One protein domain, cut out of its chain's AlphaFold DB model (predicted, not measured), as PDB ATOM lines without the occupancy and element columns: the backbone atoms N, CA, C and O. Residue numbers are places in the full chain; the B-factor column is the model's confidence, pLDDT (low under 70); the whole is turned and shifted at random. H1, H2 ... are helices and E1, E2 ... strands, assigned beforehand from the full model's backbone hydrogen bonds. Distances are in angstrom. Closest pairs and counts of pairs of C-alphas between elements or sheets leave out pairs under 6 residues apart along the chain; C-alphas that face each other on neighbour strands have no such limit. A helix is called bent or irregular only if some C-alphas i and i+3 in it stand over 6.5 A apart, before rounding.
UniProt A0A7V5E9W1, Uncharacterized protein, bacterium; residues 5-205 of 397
ATOM      1  N   ILE A   5     100.578 268.407 345.990       90.81
ATOM      2  CA  ILE A   5     100.017 269.525 346.747       90.81
ATOM      3  C   ILE A   5      99.742 269.059 348.172       90.81
ATOM      4  O   ILE A   5      98.958 268.137 348.398       90.81
ATOM      5  N   LEU A   6     100.356 269.723 349.148       89.00
ATOM      6  CA  LEU A   6     100.048 269.514 350.559       89.00
ATOM      7  C   LEU A   6      98.967 270.498 350.990       89.00
ATOM      8  O   LEU A   6      99.141 271.712 350.861       89.00
ATOM      9  N   LYS A   7      97.884 269.982 351.559       89.25
ATOM     10  CA  LYS A   7      96.808 270.763 352.160       89.25
ATOM     11  C   LYS A   7      96.826 270.604 353.677       89.25
ATOM     12  O   LYS A   7      96.781 269.486 354.186       89.25
ATOM     13  N   LEU A   8      96.881 271.733 354.380       82.69
ATOM     14  CA  LEU A   8      96.876 271.831 355.838       82.69
ATOM     15  C   LEU A   8      95.565 272.471 356.306       82.69
ATOM     16  O   LEU A   8      95.306 273.646 356.027       82.69
ATOM     17  N   GLY A   9      94.764 271.712 357.050       74.44
ATOM     18  CA  GLY A   9      93.458 272.118 357.554       74.44
ATOM     19  C   GLY A   9      92.308 271.910 356.562       74.44
ATOM     20  O   GLY A   9      92.499 271.719 355.360       74.44
ATOM     21  N   ASP A  10      91.087 272.018 357.088       69.38
ATOM     22  CA  ASP A  10      89.850 271.888 356.318       69.38
ATOM     23  C   ASP A  10      89.197 273.257 356.051       69.38
ATOM     24  O   ASP A  10      89.325 274.202 356.836       69.38
ATOM     25  N   GLY A  11      88.452 273.354 354.943       68.50
ATOM     26  CA  GLY A  11      87.632 274.523 354.608       68.50
ATOM     27  C   GLY A  11      88.378 275.701 353.954       68.50
ATOM     28  O   GLY A  11      89.494 275.541 353.461       68.50
ATOM     29  N   PRO A  12      87.761 276.902 353.920       67.25
ATOM     30  CA  PRO A  12      88.278 278.077 353.201       67.25
ATOM     31  C   PRO A  12      89.613 278.617 353.731       67.25
ATOM     32  O   PRO A  12      90.303 279.351 353.033       67.25
ATOM     33  N   SER A  13      89.970 278.271 354.970       68.62
ATOM     34  CA  SER A  13      91.227 278.662 355.615       68.62
ATOM     35  C   SER A  13      92.359 277.647 355.422       68.62
ATOM     36  O   SER A  13      93.407 277.791 356.049       68.62
ATOM     37  N   ALA A  14      92.142 276.587 354.637       79.06
ATOM     38  CA  ALA A  14      93.157 275.572 354.396       79.06
ATOM     39  C   ALA A  14      94.352 276.162 353.635       79.06
ATOM     40  O   ALA A  14      94.190 276.851 352.626       79.06
ATOM     41  N   VAL A  15      95.563 275.864 354.099       83.50
ATOM     42  CA  VAL A  15      96.795 276.292 353.431       83.50
ATOM     43  C   VAL A  15      97.194 275.219 352.429       83.50
ATOM     44  O   VAL A  15      97.296 274.052 352.794       83.50
ATOM     45  N   SER A  16      97.413 275.610 351.174       88.06
ATOM     46  CA  SER A  16      97.898 274.717 350.114       88.06
ATOM     47  C   SER A  16      99.333 275.078 349.745       88.06
ATOM     48  O   SER A  16      99.641 276.258 349.553       88.06
ATOM     49  N   LEU A  17     100.201 274.073 349.662       86.50
ATOM     50  CA  LEU A  17     101.618 274.216 349.349       86.50
ATOM     51  C   LEU A  17     101.994 273.325 348.169       86.50
ATOM     52  O   LEU A  17     101.636 272.149 348.153       86.50
ATOM     53  N   ASP A  18     102.768 273.869 347.230       87.62
ATOM     54  CA  ASP A  18     103.402 273.068 346.184       87.62
ATOM     55  C   ASP A  18     104.572 272.301 346.801       87.62
ATOM     56  O   ASP A  18     105.555 272.909 347.240       87.62
ATOM     57  N   VAL A  19     104.468 270.981 346.858       87.81
ATOM     58  CA  VAL A  19     105.499 270.115 347.424       87.81
ATOM     59  C   VAL A  19     106.609 269.932 346.394       87.81
ATOM     60  O   VAL A  19     106.365 269.543 345.253       87.81
ATOM     61  N   VAL A  20     107.834 270.239 346.811       84.31
ATOM     62  CA  VAL A  20     109.062 269.946 346.062       84.31
ATOM     63  C   VAL A  20     109.489 268.516 346.340       84.31
ATOM     64  O   VAL A  20     109.862 267.791 345.426       84.31
ATOM     65  N   ASP A  21     109.439 268.134 347.613       84.50
ATOM     66  CA  ASP A  21     109.847 266.825 348.084       84.50
ATOM     67  C   ASP A  21     109.061 266.465 349.346       84.50
ATOM     68  O   ASP A  21     108.779 267.321 350.192       84.50
ATOM     69  N   VAL A  22     108.698 265.196 349.466       86.31
ATOM     70  CA  VAL A  22     108.113 264.639 350.681       86.31
ATOM     71  C   VAL A  22     108.670 263.241 350.870       86.31
ATOM     72  O   VAL A  22     108.448 262.355 350.049       86.31
ATOM     73  N   THR A  23     109.388 263.055 351.972       86.81
ATOM     74  CA  THR A  23     110.024 261.789 352.329       86.81
ATOM     75  C   THR A  23     109.344 261.228 353.578       86.81
ATOM     76  O   THR A  23     109.600 261.708 354.687       86.81
ATOM     77  N   PRO A  24     108.441 260.240 353.435       85.44
ATOM     78  CA  PRO A  24     107.878 259.542 354.575       85.44
ATOM     79  C   PRO A  24     108.887 258.562 355.171       85.44
ATOM     80  O   PRO A  24     109.549 257.808 354.460       85.44
ATOM     81  N   SER A  25     108.929 258.494 356.492       83.44
ATOM     82  CA  SER A  25     109.625 257.448 357.235       83.44
ATOM     83  C   SER A  25     108.741 256.917 358.353       83.44
ATOM     84  O   SER A  25     107.820 257.592 358.812       83.44
ATOM     85  N   TRP A  26     109.004 255.681 358.767       84.62
ATOM     86  CA  TRP A  26     108.260 255.010 359.821       84.62
ATOM     87  C   TRP A  26     109.213 254.637 360.946       84.62
ATOM     88  O   TRP A  26     110.319 254.151 360.716       84.62
ATOM     89  N   GLN A  27     108.770 254.846 362.177       79.56
ATOM     90  CA  GLN A  27     109.505 254.503 363.379       79.56
ATOM     91  C   GLN A  27     108.609 253.662 364.285       79.56
ATOM     92  O   GLN A  27     107.514 254.082 364.649       79.56
ATOM     93  N   THR A  28     109.071 252.476 364.684       78.31
ATOM     94  CA  THR A  28     108.342 251.667 365.670       78.31
ATOM     95  C   THR A  28     108.315 252.387 367.024       78.31
ATOM     96  O   THR A  28     109.347 252.837 367.525       78.31
ATOM     97  N   LEU A  29     107.132 252.465 367.633       65.69
ATOM     98  CA  LEU A  29     106.922 252.989 368.978       65.69
ATOM     99  C   LEU A  29     106.935 251.852 369.996       65.69
ATOM    100  O   LEU A  29     106.238 250.847 369.844       65.69
ATOM    101  N   HIS A  30     107.686 252.052 371.077       72.56
ATOM    102  CA  HIS A  30     107.778 251.121 372.197       72.56
ATOM    103  C   HIS A  30     107.279 251.777 373.486       72.56
ATOM    104  O   HIS A  30     107.517 252.959 373.734       72.56
ATOM    105  N   ASN A  31     106.608 251.004 374.341       66.88
ATOM    106  CA  ASN A  31     106.297 251.435 375.700       66.88
ATOM    107  C   ASN A  31     107.530 251.351 376.617       66.88
ATOM    108  O   ASN A  31     108.586 250.840 376.243       66.88
ATOM    109  N   LYS A  32     107.377 251.792 377.873       62.53
ATOM    110  CA  LYS A  32     108.441 251.738 378.895       62.53
ATOM    111  C   LYS A  32     108.981 250.327 379.169       62.53
ATOM    112  O   LYS A  32     110.088 250.200 379.673       62.53
ATOM    113  N   ALA A  33     108.213 249.284 378.851       65.44
ATOM    114  CA  ALA A  33     108.617 247.885 378.989       65.44
ATOM    115  C   ALA A  33     109.283 247.321 377.715       65.44
ATOM    116  O   ALA A  33     109.526 246.121 377.634       65.44
ATOM    117  N   GLY A  34     109.540 248.155 376.699       68.25
ATOM    118  CA  GLY A  34     110.144 247.755 375.426       68.25
ATOM    119  C   GLY A  34     109.191 247.033 374.467       68.25
ATOM    120  O   GLY A  34     109.592 246.670 373.363       68.25
ATOM    121  N   SER A  35     107.923 246.837 374.839       66.62
ATOM    122  CA  SER A  35     106.929 246.234 373.945       66.62
ATOM    123  C   SER A  35     106.463 247.251 372.915       66.62
ATOM    124  O   SER A  35     106.210 248.405 373.265       66.62
ATOM    125  N   ARG A  36     106.314 246.815 371.665       71.00
ATOM    126  CA  ARG A  36     105.725 247.632 370.611       71.00
ATOM    127  C   ARG A  36     104.292 248.042 370.978       71.00
ATOM    128  O   ARG A  36     103.542 247.243 371.538       71.00
ATOM    129  N   VAL A  37     103.947 249.290 370.674       63.22
ATOM    130  CA  VAL A  37     102.600 249.856 370.865       63.22
ATOM    131  C   VAL A  37     102.044 250.544 369.620       63.22
ATOM    132  O   VAL A  37     100.897 250.983 369.637       63.22
ATOM    133  N   GLY A  38     102.836 250.666 368.555       66.81
ATOM    134  CA  GLY A  38     102.418 251.327 367.328       66.81
ATOM    135  C   GLY A  38     103.585 251.801 366.474       66.81
ATOM    136  O   GLY A  38     104.732 251.398 366.665       66.81
ATOM    137  N   GLU A  39     103.279 252.716 365.569       72.62
ATOM    138  CA  GLU A  39     104.196 253.383 364.655       72.62
ATOM    139  C   GLU A  39     104.058 254.891 364.738       72.62
ATOM    140  O   GLU A  39     102.958 255.419 364.869       72.62
ATOM    141  N   LYS A  40     105.185 255.576 364.580       71.69
ATOM    142  CA  LYS A  40     105.261 256.988 364.260       71.69
ATOM    143  C   LYS A  40     105.628 257.130 362.785       71.69
ATOM    144  O   LYS A  40     106.697 256.698 362.368       71.69
ATOM    145  N   ILE A  41     104.742 257.728 362.011       78.50
ATOM    146  CA  ILE A  41     104.966 258.178 360.643       78.50
ATOM    147  C   ILE A  41     105.569 259.579 360.715       78.50
ATOM    148  O   ILE A  41     105.030 260.455 361.385       78.50
ATOM    149  N   VAL A  42     106.667 259.820 360.013       79.62
ATOM    150  CA  VAL A  42     107.275 261.145 359.883       79.62
ATOM    151  C   VAL A  42     107.272 261.529 358.417       79.62
ATOM    152  O   VAL A  42     107.828 260.809 357.597       79.62
ATOM    153  N   TRP A  43     106.658 262.654 358.072       83.94
ATOM    154  CA  TRP A  43     106.783 263.253 356.746       83.94
ATOM    155  C   TRP A  43     107.756 264.414 356.821       83.94
ATOM    156  O   TRP A  43     107.440 265.451 357.402       83.94
ATOM    157  N   GLU A  44     108.926 264.249 356.218       85.50
ATOM    158  CA  GLU A  44     109.846 265.357 355.984       85.50
ATOM    159  C   GLU A  44     109.438 266.047 354.686       85.50
ATOM    160  O   GLU A  44     109.446 265.428 353.624       85.50
ATOM    161  N   ILE A  45     109.012 267.305 354.776       83.69
ATOM    162  CA  ILE A  45     108.403 268.034 353.663       83.69
ATOM    163  C   ILE A  45     109.286 269.210 353.290       83.69
ATOM    164  O   ILE A  45     109.652 270.007 354.152       83.69
ATOM    165  N   LYS A  46     109.538 269.358 351.990       84.75
ATOM    166  CA  LYS A  46     110.062 270.570 351.362       84.75
ATOM    167  C   LYS A  46     109.018 271.096 350.393       84.75
ATOM    168  O   LYS A  46     108.556 270.372 349.513       84.75
ATOM    169  N   ALA A  47     108.637 272.355 350.533       85.62
ATOM    170  CA  ALA A  47     107.586 272.959 349.727       85.62
ATOM    171  C   ALA A  47     107.912 274.404 349.341       85.62
ATOM    172  O   ALA A  47     108.790 275.041 349.923       85.62
ATOM    173  N   LEU A  48     107.184 274.936 348.360       82.94
ATOM    174  CA  LEU A  48     107.289 276.325 347.928       82.94
ATOM    175  C   LEU A  48     106.099 277.143 348.426       82.94
ATOM    176  O   LEU A  48     104.939 276.859 348.124       82.94
ATOM    177  N   LEU A  49     106.402 278.238 349.116       79.12
ATOM    178  CA  LEU A  49     105.479 279.339 349.342       79.12
ATOM    179  C   LEU A  49     105.578 280.330 348.184       79.12
ATOM    180  O   LEU A  49     106.660 280.817 347.862       79.12
ATOM    181  N   LYS A  50     104.437 280.661 347.580       79.62
ATOM    182  CA  LYS A  50     104.325 281.658 346.507       79.62
ATOM    183  C   LYS A  50     103.586 282.889 347.014       79.62
ATOM    184  O   LYS A  50     102.511 282.747 347.596       79.62
ATOM    185  N   ALA A  51     104.121 284.081 346.761       76.44
ATOM    186  CA  ALA A  51     103.456 285.345 347.072       76.44
ATOM    187  C   ALA A  51     103.781 286.436 346.041       76.44
ATOM    188  O   ALA A  51     104.813 286.391 345.372       76.44
ATOM    189  N   GLU A  52     102.904 287.432 345.938       75.75
ATOM    190  CA  GLU A  52     103.023 288.536 344.975       75.75
ATOM    191  C   GLU A  52     104.068 289.576 345.395       75.75
ATOM    192  O   GLU A  52     104.594 290.306 344.565       75.75
ATOM    193  N   ASN A  53     104.350 289.681 346.694       75.88
ATOM    194  CA  ASN A  53     105.314 290.619 347.259       75.88
ATOM    195  C   ASN A  53     105.736 290.191 348.677       75.88
ATOM    196  O   ASN A  53     105.196 289.251 349.261       75.88
ATOM    197  N   SER A  54     106.685 290.916 349.271       71.00
ATOM    198  CA  SER A  54     107.230 290.617 350.603       71.00
ATOM    199  C   SER A  54     106.193 290.677 351.736       71.00
ATOM    200  O   SER A  54     106.242 289.861 352.658       71.00
ATOM    201  N   SER A  55     105.228 291.598 351.667       73.94
ATOM    202  CA  SER A  55     104.155 291.722 352.666       73.94
ATOM    203  C   SER A  55     103.221 290.504 352.643       73.94
ATOM    204  O   SER A  55     102.967 289.883 353.677       73.94
ATOM    205  N   THR A  56     102.788 290.093 351.448       80.06
ATOM    206  CA  THR A  56     101.955 288.892 351.255       80.06
ATOM    207  C   THR A  56     102.718 287.601 351.561       80.06
ATOM    208  O   THR A  56     102.126 286.657 352.083       80.06
ATOM    209  N   MET A  57     104.037 287.561 351.339       79.81
ATOM    210  CA  MET A  57     104.887 286.441 351.759       79.81
ATOM    211  C   MET A  57     104.893 286.282 353.281       79.81
ATOM    212  O   MET A  57     104.703 285.177 353.791       79.81
ATOM    213  N   LYS A  58     105.050 287.388 354.020       76.12
ATOM    214  CA  LYS A  58     104.995 287.379 355.486       76.12
ATOM    215  C   LYS A  58     103.639 286.876 355.990       76.12
ATOM    216  O   LYS A  58     103.607 286.003 356.848       76.12
ATOM    217  N   GLN A  59     102.537 287.355 355.408       81.88
ATOM    218  CA  GLN A  59     101.191 286.884 355.751       81.88
ATOM    219  C   GLN A  59     101.003 285.387 355.473       81.88
ATOM    220  O   GLN A  59     100.480 284.673 356.323       81.88
ATOM    221  N   ARG A  60     101.453 284.887 354.315       80.88
ATOM    222  CA  ARG A  60     101.360 283.457 353.972       80.88
ATOM    223  C   ARG A  60     102.203 282.583 354.888       80.88
ATOM    224  O   ARG A  60     101.749 281.517 355.286       80.88
ATOM    225  N   ARG A  61     103.397 283.045 355.262       78.38
ATOM    226  CA  ARG A  61     104.242 282.379 356.256       78.38
ATOM    227  C   ARG A  61     103.545 282.309 357.611       78.38
ATOM    228  O   ARG A  61     103.474 281.237 358.198       78.38
ATOM    229  N   ASP A  62     103.024 283.428 358.104       80.50
ATOM    230  CA  ASP A  62     102.363 283.474 359.411       80.50
ATOM    231  C   ASP A  62     101.075 282.622 359.405       80.50
ATOM    232  O   ASP A  62     100.794 281.911 360.369       80.50
ATOM    233  N   GLY A  63     100.350 282.592 358.281       81.38
ATOM    234  CA  GLY A  63      99.217 281.692 358.046       81.38
ATOM    235  C   GLY A  63      99.609 280.212 358.025       81.38
ATOM    236  O   GLY A  63      98.945 279.402 358.668       81.38
ATOM    237  N   LEU A  64     100.716 279.854 357.364       82.00
ATOM    238  CA  LEU A  64     101.277 278.500 357.387       82.00
ATOM    239  C   LEU A  64     101.642 278.074 358.816       82.00
ATOM    240  O   LEU A  64     101.247 276.997 359.257       82.00
ATOM    241  N   LEU A  65     102.341 278.933 359.562       76.69
ATOM    242  CA  LEU A  65     102.687 278.684 360.964       76.69
ATOM    243  C   LEU A  65     101.438 278.486 361.827       76.69
ATOM    244  O   LEU A  65     101.408 277.599 362.678       76.69
ATOM    245  N   SER A  66     100.401 279.295 361.603       78.06
ATOM    246  CA  SER A  66      99.129 279.162 362.310       78.06
ATOM    247  C   SER A  66      98.405 277.864 361.961       78.06
ATOM    248  O   SER A  66      97.834 277.245 362.855       78.06
ATOM    249  N   ALA A  67      98.418 277.445 360.692       78.75
ATOM    250  CA  ALA A  67      97.797 276.199 360.255       78.75
ATOM    251  C   ALA A  67      98.503 274.991 360.878       78.75
ATOM    252  O   ALA A  67      97.846 274.144 361.468       78.75
ATOM    253  N   LEU A  68      99.837 274.967 360.843       73.06
ATOM    254  CA  LEU A  68     100.656 273.899 361.425       73.06
ATOM    255  C   LEU A  68     100.522 273.772 362.951       73.06
ATOM    256  O   LEU A  68     100.713 272.690 363.495       73.06
ATOM    257  N   ARG A  69     100.207 274.868 363.651       72.94
ATOM    258  CA  ARG A  69      99.978 274.882 365.108       72.94
ATOM    259  C   ARG A  69      98.522 274.635 365.499       72.94
ATOM    260  O   ARG A  69      98.216 274.588 366.690       72.94
ATOM    261  N   LYS A  70      97.608 274.545 364.531       69.62
ATOM    262  CA  LYS A  70      96.183 274.372 364.802       69.62
ATOM    263  C   LYS A  70      95.947 272.984 365.390       69.62
ATOM    264  O   LYS A  70      96.317 271.990 364.785       69.62
ATOM    265  N   ALA A  71      95.281 272.918 366.538       62.03
ATOM    266  CA  ALA A  71      94.779 271.669 367.090       62.03
ATOM    267  C   ALA A  71      93.245 271.623 366.922       62.03
ATOM    268  O   ALA A  71      92.567 272.539 367.396       62.03
ATOM    269  N   PRO A  72      92.677 270.602 366.258       62.56
ATOM    270  CA  PRO A  72      93.369 269.490 365.612       62.56
ATOM    271  C   PRO A  72      93.837 269.850 364.176       62.56
ATOM    272  O   PRO A  72      93.197 270.663 363.498       62.56
ATOM    273  N   LEU A  73      94.969 269.284 363.737       68.38
ATOM    274  CA  LEU A  73      95.572 269.520 362.415       68.38
ATOM    275  C   LEU A  73      95.174 268.398 361.441       68.38
ATOM    276  O   LEU A  73      95.477 267.232 361.669       68.38
ATOM    277  N   SER A  74      94.514 268.734 360.334       74.25
ATOM    278  CA  SER A  74      94.284 267.788 359.237       74.25
ATOM    279  C   SER A  74      95.330 268.007 358.152       74.25
ATOM    280  O   SER A  74      95.621 269.148 357.783       74.25
ATOM    281  N   VAL A  75      95.921 266.925 357.648       77.94
ATOM    282  CA  VAL A  75      96.917 267.004 356.576       77.94
ATOM    283  C   VAL A  75      96.560 266.029 355.479       77.94
ATOM    284  O   VAL A  75      96.261 264.861 355.727       77.94
ATOM    285  N   SER A  76      96.591 266.507 354.245       86.12
ATOM    286  CA  SER A  76      96.297 265.708 353.063       86.12
ATOM    287  C   SER A  76      97.275 266.042 351.951       86.12
ATOM    288  O   SER A  76      97.589 267.210 351.724       86.12
ATOM    289  N   LEU A  77      97.757 265.013 351.269       86.69
ATOM    290  CA  LEU A  77      98.643 265.104 350.122       86.69
ATOM    291  C   LEU A  77      97.848 264.728 348.874       86.69
ATOM    292  O   LEU A  77      97.191 263.685 348.850       86.69
ATOM    293  N   TYR A  78      97.911 265.574 347.852       85.69
ATOM    294  CA  TYR A  78      97.186 265.410 346.598       85.69
ATOM    295  C   TYR A  78      98.139 265.349 345.406       85.69
ATOM    296  O   TYR A  78      99.170 266.021 345.406       85.69
ATOM    297  N   CYS A  79      97.761 264.585 344.384       81.38
ATOM    298  CA  CYS A  79      98.292 264.678 343.026       81.38
ATOM    299  C   CYS A  79      97.133 265.096 342.113       81.38
ATOM    300  O   CYS A  79      96.125 264.390 342.045       81.38
ATOM    301  N   GLY A  80      97.209 266.296 341.531       78.50
ATOM    302  CA  GLY A  80      96.042 266.927 340.908       78.50
ATOM    303  C   GLY A  80      94.879 267.029 341.905       78.50
ATOM    304  O   GLY A  80      95.037 267.574 342.999       78.50
ATOM    305  N   ASP A  81      93.735 266.444 341.552       73.44
ATOM    306  CA  ASP A  81      92.546 266.355 342.415       73.44
ATOM    307  C   ASP A  81      92.463 265.036 343.217       73.44
ATOM    308  O   ASP A  81      91.520 264.814 343.985       73.44
ATOM    309  N   THR A  82      93.439 264.139 343.063       71.94
ATOM    310  CA  THR A  82      93.460 262.827 343.717       71.94
ATOM    311  C   THR A  82      94.095 262.929 345.096       71.94
ATOM    312  O   THR A  82      95.261 263.297 345.218       71.94
ATOM    313  N   LEU A  83      93.369 262.542 346.146       78.38
ATOM    314  CA  LEU A  83      93.964 262.328 347.468       78.38
ATOM    315  C   LEU A  83      94.867 261.088 347.420       78.38
ATOM    316  O   LEU A  83      94.377 259.984 347.180       78.38
ATOM    317  N   VAL A  84      96.164 261.268 347.671       76.56
ATOM    318  CA  VAL A  84      97.162 260.182 347.629       76.56
ATOM    319  C   VAL A  84      97.612 259.733 349.017       76.56
ATOM    320  O   VAL A  84      97.970 258.567 349.215       76.56
ATOM    321  N   ASP A  85      97.584 260.638 349.998       82.75
ATOM    322  CA  ASP A  85      97.845 260.297 351.393       82.75
ATOM    323  C   ASP A  85      97.239 261.313 352.367       82.75
ATOM    324  O   ASP A  85      96.949 262.453 352.003       82.75
ATOM    325  N   SER A  86      97.061 260.925 353.625       81.06
ATOM    326  CA  SER A  86      96.572 261.821 354.672       81.06
ATOM    327  C   SER A  86      97.052 261.406 356.056       81.06
ATOM    328  O   SER A  86      97.010 260.225 356.397       81.06
ATOM    329  N   LEU A  87      97.391 262.391 356.887       69.62
ATOM    330  CA  LEU A  87      97.570 262.211 358.326       69.62
ATOM    331  C   LEU A  87      96.356 262.831 359.027       69.62
ATOM    332  O   LEU A  87      96.052 264.014 358.847       69.62
ATOM    333  N   THR A  88      95.622 262.023 359.794       56.78
ATOM    334  CA  THR A  88      94.383 262.472 360.449       56.78
ATOM    335  C   THR A  88      94.652 263.103 361.817       56.78
ATOM    336  O   THR A  88      95.640 262.795 362.484       56.78
ATOM    337  N   ASN A  89      93.719 263.940 362.274       47.94
ATOM    338  CA  ASN A  89      93.728 264.630 363.569       47.94
ATOM    339  C   ASN A  89      94.073 263.744 364.787       47.94
ATOM    340  O   ASN A  89      94.659 264.233 365.745       47.94
ATOM    341  N   ALA A  90      93.693 262.461 364.769       38.66
ATOM    342  CA  ALA A  90      93.917 261.520 365.873       38.66
ATOM    343  C   ALA A  90      95.356 260.980 365.944       38.66
ATOM    344  O   ALA A  90      95.721 260.333 366.921       38.66
ATOM    345  N   SER A  91      96.148 261.225 364.898       45.25
ATOM    346  CA  SER A  91      97.502 260.704 364.744       45.25
ATOM    347  C   SER A  91      98.587 261.766 364.945       45.25
ATOM    348  O   SER A  91      99.737 261.394 365.073       45.25
ATOM    349  N   LEU A  92      98.293 263.065 365.005       50.91
ATOM    350  CA  LEU A  92      99.367 264.063 365.037       50.91
ATOM    351  C   LEU A  92      99.873 264.351 366.456       50.91
ATOM    352  O   LEU A  92      99.115 264.862 367.277       50.91
ATOM    353  N   ASP A  93     101.148 264.052 366.720       42.94
ATOM    354  CA  ASP A  93     101.816 264.291 368.008       42.94
ATOM    355  C   ASP A  93     102.892 265.377 367.851       42.94
ATOM    356  O   ASP A  93     103.649 265.337 366.886       42.94
ATOM    357  N   GLU A  94     102.889 266.340 368.778       41.34
ATOM    358  CA  GLU A  94     103.742 267.538 368.941       41.34
ATOM    359  C   GLU A  94     104.352 268.197 367.677       41.34
ATOM    360  O   GLU A  94     105.131 267.624 366.927       41.34
ATOM    361  N   GLY A  95     103.984 269.468 367.471       42.91
ATOM    362  CA  GLY A  95     104.147 270.250 366.237       42.91
ATOM    363  C   GLY A  95     105.530 270.277 365.554       42.91
ATOM    364  O   GLY A  95     106.551 269.925 366.134       42.91
ATOM    365  N   PRO A  96     105.571 270.745 364.292       43.75
ATOM    366  CA  PRO A  96     106.706 270.571 363.385       43.75
ATOM    367  C   PRO A  96     108.019 271.185 363.887       43.75
ATOM    368  O   PRO A  96     108.062 272.356 364.275       43.75
ATOM    369  N   GLU A  97     109.111 270.426 363.756       40.34
ATOM    370  CA  GLU A  97     110.483 270.940 363.830       40.34
ATOM    371  C   GLU A  97     110.845 271.613 362.488       40.34
ATOM    372  O   GLU A  97     110.715 271.015 361.416       40.34
ATOM    373  N   PHE A  98     111.231 272.892 362.540       47.53
ATOM    374  CA  PHE A  98     111.618 273.712 361.382       47.53
ATOM    375  C   PHE A  98     113.117 273.605 361.133       47.53
ATOM    376  O   PHE A  98     113.877 273.793 362.081       47.53
ATOM    377  N   GLU A  99     113.546 273.423 359.877       39.00
ATOM    378  CA  GLU A  99     114.985 273.327 359.590       39.00
ATOM    379  C   GLU A  99     115.620 274.512 358.863       39.00
ATOM    380  O   GLU A  99     116.782 274.763 359.146       39.00
ATOM    381  N   THR A 100     114.970 275.307 357.997       37.88
ATOM    382  CA  THR A 100     115.588 276.564 357.484       37.88
ATOM    383  C   THR A 100     114.681 277.362 356.543       37.88
ATOM    384  O   THR A 100     113.781 276.816 355.907       37.88
ATOM    385  N   PHE A 101     114.958 278.669 356.433       43.72
ATOM    386  CA  PHE A 101     114.455 279.563 355.384       43.72
ATOM    387  C   PHE A 101     115.639 280.021 354.526       43.72
ATOM    388  O   PHE A 101     116.488 280.759 355.021       43.72
ATOM    389  N   GLU A 102     115.666 279.662 353.244       39.50
ATOM    390  CA  GLU A 102     116.570 280.290 352.274       39.50
ATOM    391  C   GLU A 102     115.757 281.135 351.286       39.50
ATOM    392  O   GLU A 102     114.870 280.648 350.581       39.50
ATOM    393  N   PHE A 103     116.041 282.439 351.264       37.06
ATOM    394  CA  PHE A 103     115.513 283.363 350.265       37.06
ATOM    395  C   PHE A 103     116.332 283.221 348.979       37.06
ATOM    396  O   PHE A 103     117.404 283.807 348.862       37.06
ATOM    397  N   ALA A 104     115.818 282.490 347.994       35.69
ATOM    398  CA  ALA A 104     116.323 282.589 346.631       35.69
ATOM    399  C   ALA A 104     115.593 283.739 345.921       35.69
ATOM    400  O   ALA A 104     114.493 283.574 345.394       35.69
ATOM    401  N   SER A 105     116.180 284.937 345.934       35.94
ATOM    402  CA  SER A 105     115.787 285.988 344.995       35.94
ATOM    403  C   SER A 105     116.399 285.665 343.632       35.94
ATOM    404  O   SER A 105     117.521 286.082 343.346       35.94
ATOM    405  N   GLU A 106     115.699 284.916 342.783       36.94
ATOM    406  CA  GLU A 106     116.070 284.879 341.368       36.94
ATOM    407  C   GLU A 106     115.748 286.246 340.748       36.94
ATOM    408  O   GLU A 106     114.596 286.667 340.647       36.94
ATOM    409  N   HIS A 107     116.795 286.986 340.383       35.50
ATOM    410  CA  HIS A 107     116.673 288.177 339.553       35.50
ATOM    411  C   HIS A 107     116.319 287.758 338.124       35.50
ATOM    412  O   HIS A 107     117.185 287.380 337.341       35.50
ATOM    413  N   GLY A 108     115.030 287.850 337.794       34.28
ATOM    414  CA  GLY A 108     114.516 287.627 336.446       34.28
ATOM    415  C   GLY A 108     113.004 287.823 336.365       34.28
ATOM    416  O   GLY A 108     112.252 286.889 336.599       34.28
ATOM    417  N   SER A 109     112.587 289.059 336.075       35.97
ATOM    418  CA  SER A 109     111.345 289.514 335.403       35.97
ATOM    419  C   SER A 109     109.950 288.922 335.703       35.97
ATOM    420  O   SER A 109     109.001 289.402 335.091       35.97
ATOM    421  N   ASP A 110     109.757 288.014 336.657       41.72
ATOM    422  CA  ASP A 110     108.431 287.645 337.172       41.72
ATOM    423  C   ASP A 110     108.338 288.016 338.657       41.72
ATOM    424  O   ASP A 110     108.987 287.436 339.521       41.72
ATOM    425  N   TRP A 111     107.496 288.997 338.971       41.69
ATOM    426  CA  TRP A 111     107.248 289.597 340.293       41.69
ATOM    427  C   TRP A 111     106.677 288.628 341.354       41.69
ATOM    428  O   TRP A 111     106.232 289.050 342.417       41.69
ATOM    429  N   ARG A 112     106.691 287.315 341.106       53.31
ATOM    430  CA  ARG A 112     106.235 286.282 342.041       53.31
ATOM    431  C   ARG A 112     107.406 285.799 342.888       53.31
ATOM    432  O   ARG A 112     108.166 284.925 342.486       53.31
ATOM    433  N   SER A 113     107.512 286.337 344.097       63.94
ATOM    434  CA  SER A 113     108.440 285.821 345.105       63.94
ATOM    435  C   SER A 113     108.093 284.373 345.486       63.94
ATOM    436  O   SER A 113     106.940 284.065 345.810       63.94
ATOM    437  N   LYS A 114     109.092 283.483 345.448       69.62
ATOM    438  CA  LYS A 114     109.015 282.104 345.948       69.62
ATOM    439  C   LYS A 114     109.919 281.965 347.173       69.62
ATOM    440  O   LYS A 114     111.014 282.516 347.186       69.62
ATOM    441  N   ALA A 115     109.473 281.231 348.183       69.44
ATOM    442  CA  ALA A 115     110.286 280.864 349.339       69.44
ATOM    443  C   ALA A 115     110.213 279.351 349.549       69.44
ATOM    444  O   ALA A 115     109.120 278.786 349.542       69.44
ATOM    445  N   SER A 116     111.365 278.705 349.731       76.69
ATOM    446  CA  SER A 116     111.416 277.297 350.125       76.69
ATOM    447  C   SER A 116     111.150 277.182 351.623       76.69
ATOM    448  O   SER A 116     111.702 277.949 352.414       76.69
ATOM    449  N   VAL A 117     110.290 276.244 352.010       73.62
ATOM    450  CA  VAL A 117     110.001 275.913 353.406       73.62
ATOM    451  C   VAL A 117     110.198 274.427 353.631       73.62
ATOM    452  O   VAL A 117     109.738 273.615 352.832       73.62
ATOM    453  N   SER A 118     110.864 274.086 354.733       80.38
ATOM    454  CA  SER A 118     111.076 272.699 355.144       80.38
ATOM    455  C   SER A 118     110.578 272.481 356.568       80.38
ATOM    456  O   SER A 118     110.888 273.281 357.458       80.38
ATOM    457  N   PHE A 119     109.792 271.429 356.781       74.19
ATOM    458  CA  PHE A 119     109.240 271.073 358.089       74.19
ATOM    459  C   PHE A 119     108.912 269.581 358.165       74.19
ATOM    460  O   PHE A 119     108.720 268.925 357.139       74.19
ATOM    461  N   LYS A 120     108.822 269.051 359.387       78.50
ATOM    462  CA  LYS A 120     108.434 267.656 359.638       78.50
ATOM    463  C   LYS A 120     107.019 267.568 360.192       78.50
ATOM    464  O   LYS A 120     106.669 268.327 361.087       78.50
ATOM    465  N   LEU A 121     106.211 266.643 359.691       75.56
ATOM    466  CA  LEU A 121     104.916 266.291 360.278       75.56
ATOM    467  C   LEU A 121     104.988 264.896 360.880       75.56
ATOM    468  O   LEU A 121     105.593 264.004 360.292       75.56
ATOM    469  N   PHE A 122     104.346 264.700 362.024       68.94
ATOM    470  CA  PHE A 122     104.408 263.450 362.767       68.94
ATOM    471  C   PHE A 122     103.012 262.871 362.925       68.94
ATOM    472  O   PHE A 122     102.174 263.518 363.532       68.94
ATOM    473  N   GLY A 123     102.771 261.678 362.391       67.06
ATOM    474  CA  GLY A 123     101.588 260.855 362.626       67.06
ATOM    475  C   GLY A 123     101.915 259.676 363.549       67.06
ATOM    476  O   GLY A 123     103.014 259.154 363.492       67.06
ATOM    477  N   CYS A 124     100.975 259.204 364.355       62.25
ATOM    478  CA  CYS A 124     101.079 258.053 365.236       62.25
ATOM    479  C   CYS A 124      99.902 257.115 364.951       62.25
ATOM    480  O   CYS A 124      98.742 257.526 364.986       62.25
ATOM    481  N   LEU A 125     100.203 255.850 364.673       64.69
ATOM    482  CA  LEU A 125      99.241 254.767 364.519       64.69
ATOM    483  C   LEU A 125      99.489 253.757 365.632       64.69
ATOM    484  O   LEU A 125     100.514 253.084 365.645       64.69
ATOM    485  N   PHE A 126      98.568 253.662 366.585       58.75
ATOM    486  CA  PHE A 126      98.688 252.713 367.688       58.75
ATOM    487  C   PHE A 126      98.114 251.350 367.304       58.75
ATOM    488  O   PHE A 126      97.051 251.264 366.681       58.75
ATOM    489  N   ASP A 127      98.810 250.285 367.697       56.53
ATOM    490  CA  ASP A 127      98.383 248.920 367.416       56.53
ATOM    491  C   ASP A 127      97.086 248.628 368.191       56.53
ATOM    492  O   ASP A 127      97.019 248.761 369.413       56.53
ATOM    493  N   SER A 128      96.040 248.206 367.478       45.47
ATOM    494  CA  SER A 128      94.774 247.789 368.105       45.47
ATOM    495  C   SER A 128      94.836 246.369 368.677       45.47
ATOM    496  O   SER A 128      94.070 246.025 369.578       45.47
ATOM    497  N   VAL A 129      95.771 245.557 368.177       50.34
ATOM    498  CA  VAL A 129      96.028 244.176 368.589       50.34
ATOM    499  C   VAL A 129      97.542 244.036 368.726       50.34
ATOM    500  O   VAL A 129      98.272 244.307 367.778       50.34
ATOM    501  N   GLY A 130      98.036 243.660 369.908       56.16
ATOM    502  CA  GLY A 130      99.473 243.621 370.233       56.16
ATOM    503  C   GLY A 130     100.266 242.497 369.555       56.16
ATOM    504  O   GLY A 130     101.219 241.982 370.146       56.16
ATOM    505  N   ASP A 131      99.852 242.078 368.362       72.50
ATOM    506  CA  ASP A 131     100.364 240.917 367.637       72.50
ATOM    507  C   ASP A 131     101.660 241.217 366.884       72.50
ATOM    508  O   ASP A 131     102.480 240.316 366.711       72.50
ATOM    509  N   ILE A 132     101.892 242.470 366.490       74.44
ATOM    510  CA  ILE A 132     103.131 242.892 365.832       74.44
ATOM    511  C   ILE A 132     104.222 243.095 366.892       74.44
ATOM    512  O   ILE A 132     104.036 243.785 367.893       74.44
ATOM    513  N   ILE A 133     105.386 242.478 366.680       81.94
ATOM    514  CA  ILE A 133     106.581 242.651 367.518       81.94
ATOM    515  C   ILE A 133     107.454 243.768 366.947       81.94
ATOM    516  O   ILE A 133     107.872 244.662 367.679       81.94
ATOM    517  N   THR A 134     107.735 243.712 365.646       86.38
ATOM    518  CA  THR A 134     108.541 244.707 364.932       86.38
ATOM    519  C   THR A 134     108.004 244.905 363.526       86.38
ATOM    520  O   THR A 134     107.511 243.956 362.914       86.38
ATOM    521  N   SER A 135     108.184 246.108 363.001       85.50
ATOM    522  CA  SER A 135     107.938 246.443 361.605       85.50
ATOM    523  C   SER A 135     109.051 247.363 361.095       85.50
ATOM    524  O   SER A 135     109.500 248.269 361.801       85.50
ATOM    525  N   ASP A 136     109.519 247.101 359.879       90.50
ATOM    526  CA  ASP A 136     110.316 248.023 359.068       90.50
ATOM    527  C   ASP A 136     109.467 248.357 357.847       90.50
ATOM    528  O   ASP A 136     109.197 247.478 357.031       90.50
ATOM    529  N   VAL A 137     108.978 249.592 357.774       88.31
ATOM    530  CA  VAL A 137     108.014 250.038 356.766       88.31
ATOM    531  C   VAL A 137     108.574 251.262 356.078       88.31
ATOM    532  O   VAL A 137     109.080 252.188 356.712       88.31
ATOM    533  N   ARG A 138     108.469 251.281 354.758       89.62
ATOM    534  CA  ARG A 138     108.928 252.382 353.924       89.62
ATOM    535  C   ARG A 138     107.832 252.784 352.966       89.62
ATOM    536  O   ARG A 138     107.026 251.963 352.521       89.62
ATOM    537  N   THR A 139     107.803 254.070 352.656       89.38
ATOM    538  CA  THR A 139     106.898 254.625 351.660       89.38
ATOM    539  C   THR A 139     107.698 255.478 350.698       89.38
ATOM    540  O   THR A 139     108.446 256.353 351.117       89.38
ATOM    541  N   GLU A 140     107.534 255.205 349.412       89.00
ATOM    542  CA  GLU A 140     108.170 255.943 348.328       89.00
ATOM    543  C   GLU A 140     107.093 256.575 347.449       89.00
ATOM    544  O   GLU A 140     106.069 255.954 347.137       89.00
ATOM    545  N   TYR A 141     107.362 257.804 347.021       86.94
ATOM    546  CA  TYR A 141     106.581 258.514 346.022       86.94
ATOM    547  C   TYR A 141     107.437 258.727 344.786       86.94
ATOM    548  O   TYR A 141     108.607 259.093 344.885       86.94
ATOM    549  N   SER A 142     106.868 258.490 343.613       84.19
ATOM    550  CA  SER A 142     107.588 258.661 342.356       84.19
ATOM    551  C   SER A 142     106.649 259.085 341.241       84.19
ATOM    552  O   SER A 142     105.459 258.780 341.268       84.19
ATOM    553  N   PHE A 143     107.210 259.768 340.249       78.44
ATOM    554  CA  PHE A 143     106.553 260.029 338.979       78.44
ATOM    555  C   PHE A 143     107.236 259.198 337.901       78.44
ATOM    556  O   PHE A 143     108.468 259.160 337.821       78.44
ATOM    557  N   ASN A 144     106.452 258.511 337.075       71.81
ATOM    558  CA  ASN A 144     107.006 257.808 335.926       71.81
ATOM    559  C   ASN A 144     107.331 258.794 334.778       71.81
ATOM    560  O   ASN A 144     107.081 259.997 334.861       71.81
ATOM    561  N   LYS A 145     107.883 258.285 333.669       62.25
ATOM    562  CA  LYS A 145     108.291 259.114 332.517       62.25
ATOM    563  C   LYS A 145     107.137 259.852 331.829       62.25
ATOM    564  O   LYS A 145     107.389 260.855 331.171       62.25
ATOM    565  N   VAL A 146     105.910 259.353 331.967       62.94
ATOM    566  CA  VAL A 146     104.695 259.967 331.409       62.94
ATOM    567  C   VAL A 146     103.981 260.870 332.426       62.94
ATOM    568  O   VAL A 146     102.943 261.440 332.118       62.94
ATOM    569  N   GLY A 147     104.568 261.067 333.613       68.06
ATOM    570  CA  GLY A 147     104.068 261.983 334.635       68.06
ATOM    571  C   GLY A 147     102.998 261.402 335.560       68.06
ATOM    572  O   GLY A 147     102.393 262.177 336.290       68.06
ATOM    573  N   LEU A 148     102.777 260.083 335.564       75.19
ATOM    574  CA  LEU A 148     101.838 259.436 336.487       75.19
ATOM    575  C   LEU A 148     102.471 259.238 337.853       75.19
ATOM    576  O   LEU A 148     103.613 258.770 337.954       75.19
ATOM    577  N   PHE A 149     101.693 259.529 338.887       82.69
ATOM    578  CA  PHE A 149     102.106 259.316 340.257       82.69
ATOM    579  C   PHE A 149     102.010 257.840 340.662       82.69
ATOM    580  O   PHE A 149     101.019 257.152 340.398       82.69
ATOM    581  N   SER A 150     103.037 257.384 341.372       84.75
ATOM    582  CA  SER A 150     103.135 256.067 341.987       84.75
ATOM    583  C   SER A 150     103.487 256.193 343.464       84.75
ATOM    584  O   SER A 150     104.485 256.817 343.831       84.75
ATOM    585  N   LYS A 151     102.704 255.516 344.304       87.50
ATOM    586  CA  LYS A 151     102.962 255.298 345.726       87.50
ATOM    587  C   LYS A 151     103.346 253.845 345.950       87.50
ATOM    588  O   LYS A 151     102.576 252.939 345.631       87.50
ATOM    589  N   ARG A 152     104.506 253.618 346.554       87.81
ATOM    590  CA  ARG A 152     104.957 252.289 346.963       87.81
ATOM    591  C   ARG A 152     105.034 252.209 348.479       87.81
ATOM    592  O   ARG A 152     105.659 253.062 349.094       87.81
ATOM    593  N   VAL A 153     104.425 251.189 349.072       88.56
ATOM    594  CA  VAL A 153     104.521 250.878 350.504       88.56
ATOM    595  C   VAL A 153     105.068 249.466 350.639       88.56
ATOM    596  O   VAL A 153     104.462 248.516 350.146       88.56
ATOM    597  N   PHE A 154     106.230 249.329 351.265       92.31
ATOM    598  CA  PHE A 154     106.943 248.058 351.344       92.31
ATOM    599  C   PHE A 154     107.676 247.919 352.670       92.31
ATOM    600  O   PHE A 154     107.940 248.911 353.351       92.31
ATOM    601  N   GLY A 155     107.998 246.686 353.036       92.81
ATOM    602  CA  GLY A 155     108.603 246.435 354.328       92.81
ATOM    603  C   GLY A 155     108.572 244.984 354.763       92.81
ATOM    604  O   GLY A 155     108.216 244.081 354.003       92.81
ATOM    605  N   GLN A 156     108.932 244.784 356.023       94.38
ATOM    606  CA  GLN A 156     108.866 243.504 356.706       94.38
ATOM    607  C   GLN A 156     108.239 243.690 358.084       94.38
ATOM    608  O   GLN A 156     108.555 244.637 358.804       94.38
ATOM    609  N   ILE A 157     107.393 242.747 358.480       90.25
ATOM    610  CA  ILE A 157     106.888 242.647 359.845       90.25
ATOM    611  C   ILE A 157     107.259 241.317 360.484       90.25
ATOM    612  O   ILE A 157     107.405 240.294 359.812       90.25
ATOM    613  N   LYS A 158     107.349 241.331 361.811       91.00
ATOM    614  CA  LYS A 158     107.447 240.151 362.666       91.00
ATOM    615  C   LYS A 158     106.293 240.152 363.647       91.00
ATOM    616  O   LYS A 158     106.079 241.154 364.329       91.00
ATOM    617  N   VAL A 159     105.601 239.028 363.763       82.94
ATOM    618  CA  VAL A 159     104.444 238.882 364.652       82.94
ATOM    619  C   VAL A 159     104.708 237.873 365.766       82.94
ATOM    620  O   VAL A 159     105.662 237.088 365.728       82.94
ATOM    621  N   ARG A 160     103.876 237.912 366.806       78.00
ATOM    622  CA  ARG A 160     103.905 236.948 367.909       78.00
ATOM    623  C   ARG A 160     103.538 235.553 367.421       78.00
ATOM    624  O   ARG A 160     102.743 235.373 366.506       78.00
ATOM    625  N   LYS A 161     104.084 234.542 368.097       77.50
ATOM    626  CA  LYS A 161     103.720 233.145 367.859       77.50
ATOM    627  C   LYS A 161     102.213 232.962 368.080       77.50
ATOM    628  O   LYS A 161     101.726 233.245 369.171       77.50
ATOM    629  N   GLY A 162     101.510 232.470 367.060       69.94
ATOM    630  CA  GLY A 162     100.052 232.292 367.068       69.94
ATOM    631  C   GLY A 162      99.270 233.398 366.349       69.94
ATOM    632  O   GLY A 162      98.090 233.195 366.080       69.94
ATOM    633  N   ALA A 163      99.912 234.518 365.999       68.12
ATOM    634  CA  ALA A 163      99.355 235.517 365.093       68.12
ATOM    635  C   ALA A 163      99.704 235.179 363.637       68.12
ATOM    636  O   ALA A 163     100.717 234.532 363.370       68.12
ATOM    637  N   ASP A 164      98.871 235.626 362.696       72.19
ATOM    638  CA  ASP A 164      99.078 235.399 361.266       72.19
ATOM    639  C   ASP A 164      99.905 236.552 360.649       72.19
ATOM    640  O   ASP A 164      99.422 237.696 360.611       72.19
ATOM    641  N   PRO A 165     101.144 236.298 360.168       69.19
ATOM    642  CA  PRO A 165     101.972 237.322 359.537       69.19
ATOM    643  C   PRO A 165     101.346 237.894 358.259       69.19
ATOM    644  O   PRO A 165     101.522 239.075 357.975       69.19
ATOM    645  N   TYR A 166     100.587 237.094 357.503       72.44
ATOM    646  CA  TYR A 166      99.913 237.554 356.290       72.44
ATOM    647  C   TYR A 166      98.864 238.615 356.624       72.44
ATOM    648  O   TYR A 166      98.861 239.696 356.040       72.44
ATOM    649  N   ILE A 167      98.012 238.336 357.615       71.62
ATOM    650  CA  ILE A 167      96.936 239.245 358.032       71.62
ATOM    651  C   ILE A 167      97.496 240.570 358.549       71.62
ATOM    652  O   ILE A 167      96.976 241.630 358.209       71.62
ATOM    653  N   ASN A 168      98.580 240.530 359.324       70.81
ATOM    654  CA  ASN A 168      99.208 241.752 359.820       70.81
ATOM    655  C   ASN A 168      99.889 242.550 358.692       70.81
ATOM    656  O   ASN A 168      99.894 243.776 358.740       70.81
ATOM    657  N   ALA A 169     100.402 241.895 357.644       68.00
ATOM    658  CA  ALA A 169     100.986 242.587 356.494       68.00
ATOM    659  C   ALA A 169      99.927 243.322 355.649       68.00
ATOM    660  O   ALA A 169     100.241 244.337 355.023       68.00
ATOM    661  N   LEU A 170      98.666 242.864 355.657       73.56
ATOM    662  CA  LEU A 170      97.550 243.548 354.987       73.56
ATOM    663  C   LEU A 170      97.226 244.918 355.605       73.56
ATOM    664  O   LEU A 170      96.669 245.770 354.916       73.56
ATOM    665  N   LEU A 171      97.593 245.162 356.871       72.00
ATOM    666  CA  LEU A 171      97.377 246.456 357.538       72.00
ATOM    667  C   LEU A 171      98.145 247.605 356.867       72.00
ATOM    668  O   LEU A 171      97.753 248.760 357.000       72.00
ATOM    669  N   TYR A 172      99.203 247.280 356.122       75.56
ATOM    670  CA  TYR A 172     100.059 248.236 355.420       75.56
ATOM    671  C   TYR A 172      99.646 248.475 353.965       75.56
ATOM    672  O   TYR A 172     100.351 249.172 353.233       75.56
ATOM    673  N   ILE A 173      98.520 247.905 353.519       72.38
ATOM    674  CA  ILE A 173      97.979 248.197 352.192       72.38
ATOM    675  C   ILE A 173      97.618 249.690 352.143       72.38
ATOM    676  O   ILE A 173      96.782 250.137 352.932       72.38
ATOM    677  N   PRO A 174      98.201 250.476 351.219       67.81
ATOM    678  CA  PRO A 174      97.857 251.882 351.114       67.81
ATOM    679  C   PRO A 174      96.406 252.038 350.638       67.81
ATOM    680  O   PRO A 174      95.959 251.267 349.780       67.81
ATOM    681  N   PRO A 175      95.667 253.044 351.137       61.53
ATOM    682  CA  PRO A 175      94.368 253.377 350.571       61.53
ATOM    683  C   PRO A 175      94.539 253.756 349.093       61.53
ATOM    684  O   PRO A 175      95.456 254.497 348.738       61.53
ATOM    685  N   LEU A 176      93.662 253.239 348.233       59.53
ATOM    686  CA  LEU A 176      93.625 253.627 346.825       59.53
ATOM    687  C   LEU A 176      92.772 254.884 346.660       59.53
ATOM    688  O   LEU A 176      91.601 254.897 347.040       59.53
ATOM    689  N   GLY A 177      93.350 255.922 346.056       57.72
ATOM    690  CA  GLY A 177      92.578 257.052 345.546       57.72
ATOM    691  C   GLY A 177      91.639 256.615 344.417       57.72
ATOM    692  O   GLY A 177      91.867 255.600 343.759       57.72
ATOM    693  N   SER A 178      90.599 257.408 344.145       59.09
ATOM    694  CA  SER A 178      89.603 257.136 343.090       59.09
ATOM    695  C   SER A 178      90.204 256.966 341.688       59.09
ATOM    696  O   SER A 178      89.576 256.359 340.825       59.09
ATOM    697  N   ARG A 179      91.420 257.480 341.467       64.00
ATOM    698  CA  ARG A 179      92.165 257.403 340.204       64.00
ATOM    699  C   ARG A 179      93.368 256.455 340.245       64.00
ATOM    700  O   ARG A 179      94.207 256.530 339.355       64.00
ATOM    701  N   MET A 180      93.488 255.591 341.256       65.62
ATOM    702  CA  MET A 180      94.647 254.708 341.423       65.62
ATOM    703  C   MET A 180      94.284 253.226 341.291       65.62
ATOM    704  O   MET A 180      93.230 252.779 341.736       65.62
ATOM    705  N   ARG A 181      95.216 252.433 340.753       65.25
ATOM    706  CA  ARG A 181      95.174 250.962 340.758       65.25
ATOM    707  C   ARG A 181      96.430 250.386 341.388       65.25
ATOM    708  O   ARG A 181      97.495 250.994 341.324       65.25
ATOM    709  N   PHE A 182      96.340 249.175 341.929       69.31
ATOM    710  CA  PHE A 182      97.544 248.436 342.284       69.31
ATOM    711  C   PHE A 182      98.239 247.905 341.027       69.31
ATOM    712  O   PHE A 182      97.656 247.131 340.274       69.31
ATOM    713  N   LEU A 183      99.495 248.298 340.837       67.12
ATOM    714  CA  LEU A 183     100.425 247.669 339.903       67.12
ATOM    715  C   LEU A 183     100.997 246.374 340.500       67.12
ATOM    716  O   LEU A 183     101.232 245.402 339.789       67.12
ATOM    717  N   LYS A 184     101.225 246.364 341.818       67.25
ATOM    718  CA  LYS A 184     101.781 245.225 342.551       67.25
ATOM    719  C   LYS A 184     101.133 245.109 343.925       67.25
ATOM    720  O   LYS A 184     100.979 246.113 344.619       67.25
ATOM    721  N   ARG A 185     100.786 243.882 344.318       78.62
ATOM    722  CA  ARG A 185     100.390 243.513 345.685       78.62
ATOM    723  C   ARG A 185     101.016 242.169 346.023       78.62
ATOM    724  O   ARG A 185     100.445 241.134 345.700       78.62
ATOM    725  N   SER A 186     102.189 242.174 346.640       76.06
ATOM    726  CA  SER A 186     102.849 240.929 347.038       76.06
ATOM    727  C   SER A 186     103.050 240.872 348.539       76.06
ATOM    728  O   SER A 186     103.494 241.857 349.125       76.06
ATOM    729  N   ILE A 187     102.780 239.704 349.120       76.69
ATOM    730  CA  ILE A 187     103.124 239.357 350.497       76.69
ATOM    731  C   ILE A 187     103.791 237.986 350.470       76.69
ATOM    732  O   ILE A 187     103.206 237.026 349.965       76.69
ATOM    733  N   THR A 188     104.986 237.891 351.035       84.31
ATOM    734  CA  THR A 188     105.734 236.643 351.188       84.31
ATOM    735  C   THR A 188     105.829 236.323 352.670       84.31
ATOM    736  O   THR A 188     106.395 237.097 353.440       84.31
ATOM    737  N   VAL A 189     105.272 235.186 353.082       84.19
ATOM    738  CA  VAL A 189     105.251 234.760 354.487       84.19
ATOM    739  C   VAL A 189     106.393 233.788 354.756       84.19
ATOM    740  O   VAL A 189     106.570 232.818 354.021       84.19
ATOM    741  N   ASN A 190     107.117 234.007 355.850       84.56
ATOM    742  CA  ASN A 190     108.027 233.028 356.431       84.56
ATOM    743  C   ASN A 190     107.440 232.525 357.758       84.56
ATOM    744  O   ASN A 190     107.557 233.165 358.808       84.56
ATOM    745  N   SER A 191     106.805 231.355 357.696       76.12
ATOM    746  CA  SER A 191     106.107 230.745 358.832       76.12
ATOM    747  C   SER A 191     107.043 230.308 359.962       76.12
ATOM    748  O   SER A 191     106.637 230.312 361.120       76.12
ATOM    749  N   GLU A 192     108.298 229.960 359.665       77.00
ATOM    750  CA  GLU A 192     109.270 229.551 360.691       77.00
ATOM    751  C   GLU A 192     109.716 230.748 361.539       77.00
ATOM    752  O   GLU A 192     109.831 230.655 362.764       77.00
ATOM    753  N   ALA A 193     109.908 231.900 360.892       82.69
ATOM    754  CA  ALA A 193     110.308 233.140 361.547       82.69
ATOM    755  C   ALA A 193     109.124 233.957 362.104       82.69
ATOM    756  O   ALA A 193     109.352 234.922 362.840       82.69
ATOM    757  N   ASN A 194     107.879 233.574 361.785       84.56
ATOM    758  CA  ASN A 194     106.666 234.381 361.985       84.56
ATOM    759  C   ASN A 194     106.822 235.802 361.415       84.56
ATOM    760  O   ASN A 194     106.530 236.796 362.087       84.56
ATOM    761  N   THR A 195     107.324 235.898 360.184       89.88
ATOM    762  CA  THR A 195     107.509 237.171 359.483       89.88
ATOM    763  C   THR A 195     106.746 237.209 358.166       89.88
ATOM    764  O   THR A 195     106.418 236.173 357.584       89.88
ATOM    765  N   ALA A 196     106.460 238.420 357.697       76.00
ATOM    766  CA  ALA A 196     105.945 238.664 356.359       76.00
ATOM    767  C   ALA A 196     106.662 239.859 355.734       76.00
ATOM    768  O   ALA A 196     106.824 240.896 356.377       76.00
ATOM    769  N   GLU A 197     107.071 239.705 354.482       92.25
ATOM    770  CA  GLU A 197     107.565 240.784 353.631       92.25
ATOM    771  C   GLU A 197     106.456 241.208 352.682       92.25
ATOM    772  O   GLU A 197     105.761 240.355 352.133       92.25
ATOM    773  N   PHE A 198     106.283 242.510 352.481       83.12
ATOM    774  CA  PHE A 198     105.245 243.040 351.608       83.12
ATOM    775  C   PHE A 198     105.774 244.146 350.698       83.12
ATOM    776  O   PHE A 198     106.710 244.870 351.038       83.12
ATOM    777  N   ASP A 199     105.154 244.269 349.527       88.19
ATOM    778  CA  ASP A 199     105.453 245.301 348.535       88.19
ATOM    779  C   ASP A 199     104.176 245.630 347.751       88.19
ATOM    780  O   ASP A 199     103.688 244.832 346.938       88.19
ATOM    781  N   TYR A 200     103.611 246.799 348.046       80.75
ATOM    782  CA  TYR A 200     102.413 247.340 347.420       80.75
ATOM    783  C   TYR A 200     102.796 248.538 346.563       80.75
ATOM    784  O   TYR A 200     103.335 249.511 347.078       80.75
ATOM    785  N   ILE A 201     102.473 248.505 345.272       81.38
ATOM    786  CA  ILE A 201     102.665 249.638 344.360       81.38
ATOM    787  C   ILE A 201     101.290 250.047 343.847       81.38
ATOM    788  O   ILE A 201     100.643 249.266 343.150       81.38
ATOM    789  N   ALA A 202     100.852 251.254 344.188       78.12
ATOM    790  CA  ALA A 202      99.658 251.895 343.658       78.12
ATOM    791  C   ALA A 202     100.071 253.000 342.675       78.12
ATOM    792  O   ALA A 202     100.932 253.809 343.003       78.12
ATOM    793  N   GLN A 203      99.460 253.048 341.495       80.00
ATOM    794  CA  GLN A 203      99.764 254.026 340.448       80.00
ATOM    795  C   GLN A 203      98.472 254.633 339.897       80.00
ATOM    796  O   GLN A 203      97.455 253.939 339.800       80.00
ATOM    797  N   GLU A 204      98.516 255.910 339.526       74.38
ATOM    798  CA  GLU A 204      97.429 256.576 338.809       74.38
ATOM    799  C   GLU A 204      97.120 255.909 337.459       74.38
ATOM    800  O   GLU A 204      97.996 255.343 336.794       74.38
ATOM    801  N   TYR A 205      95.853 255.965 337.043       63.38
ATOM    802  CA  TYR A 205      95.470 255.575 335.691       63.38
ATOM    803  C   TYR A 205      96.134 256.499 334.673       63.38
ATOM    804  O   TYR A 205      96.043 257.717 334.778       63.38
TER     805      TYR A 205
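AT A GLANCE: This is residues 5 to 205 of the 397 residues of an uncharacterized protein of bacterium (UniProt A0A7V5E9W1). A long, twisted sheet of seven strands folds back on itself at E2, with the short strands E5, E4 and E1 facing E3, E7 and E6. At one end the long strands E2 and E3 are partly face to face with a second sheet, E8 to E11, in a sandwich; helix H1 lies over the strands at the other end, and short H2 packs on the second sheet. The printed part has 201 residues, with two named helices and eleven named strands in the order E1 E2 E3 H1 E4 E5 E6 E7 E8 E9 H2 E10 E11, mostly strand. Both sheets are antiparallel, in the orders E5 E4 E1 E2 E3 E7 E6 and E8 E9 E11 E10. The whole is only just compact, close to loose, with a radius of gyration of the C-alphas of 19.3 A and spans of 65 by 44 by 29 A.

HOW THE PARTS SIT: E1, residues 5 to 8, and E2, residues 15 to 30, form an antiparallel hairpin, with N 6 and O 17 at 2.9 A. E2 bends by 107 degrees at residue 18; its residues 15 to 18 pair with E1 and its residues 18 to 30 with E3, residues 36 to 51. E2 and E3 are a hairpin too, with N 25 and O 42 at 2.8 A. E1, E2 and E3 make a meander, each strand the antiparallel neighbour of the one before. H1, residues 54 to 68, is on this sheet at a height of 8.4 A and runs along the strands, at 14 degrees to E3 on the local plane; its closest C-alphas to E3 are those of Met 57 and Ala 51, 5.0 A apart. E4, residues 75 to 79, is antiparallel to E1, with N 7 and O 76 at 2.8 A, and forms a hairpin with the edge strand E5, residues 82 to 87, with N 77 and O 85 at 2.8 A. E6, residues 98 to 102, and E7, residues 113 to 126, are a hairpin without an N and O pair within hydrogen-bond range; E7 is antiparallel to E3, with N 43 and O 121 at 2.8 A. In this folded sheet, bent back into two leaves with E2 as the hinge, E5 and E7 have their closest C-alphas at Leu 87 and Gly 123, 6.0 A apart. The tight link from E7 leads into the second sheet. E8, residues 132 to 143, and E9, residues 149 to 159, are a hairpin, with N 138 and O 154 at 2.8 A. H2, residues 165 to 170, is on this sheet. E10, residues 180 to 190, and E11, residues 195 to 204, are a hairpin, with N 197 and O 188 at 2.9 A; E11 is also antiparallel to E9, with N 153 and O 200 at 2.8 A. E9, H2 and E10 form a split strand-helix-strand unit, two strands running the same way with E11 between them, and its crossover is right-handed. In the sandwich, two sheets face to face, the facing parts are 10.3 A centre to centre; the closest C-alphas of E2 and E8 are those of Pro 24 and Thr 139, 5.8 A apart. In H1 and H2 every O i to N i+4 pair is within hydrogen-bond range.

IN THESE COORDINATES: E1 begins at C-alpha 5, (100.017, 269.525, 346.747). From first to last C-alpha E3 is 44.5 A long, E7 41.2 A, E2 33.3 A and H1 21.0 A. In the second sheet E8 measures 32.0 A, E9 31.9 A, E11 30.1 A and E10, which bends by 51 degrees at residue 183, 29.6 A. E11 ends at C-alpha 204, (97.429, 256.576, 338.809).

THE WHOLE: The C-alphas of Ser 109 and Gly 162 are the two farthest apart, 66.4 A. The printed part has no cut, and no link is long. The mean pLDDT of the printed part is 72.1; 73 residues are under 70, among them residues 87 to 115 and 174 to 184, and E6 has a mean of 42.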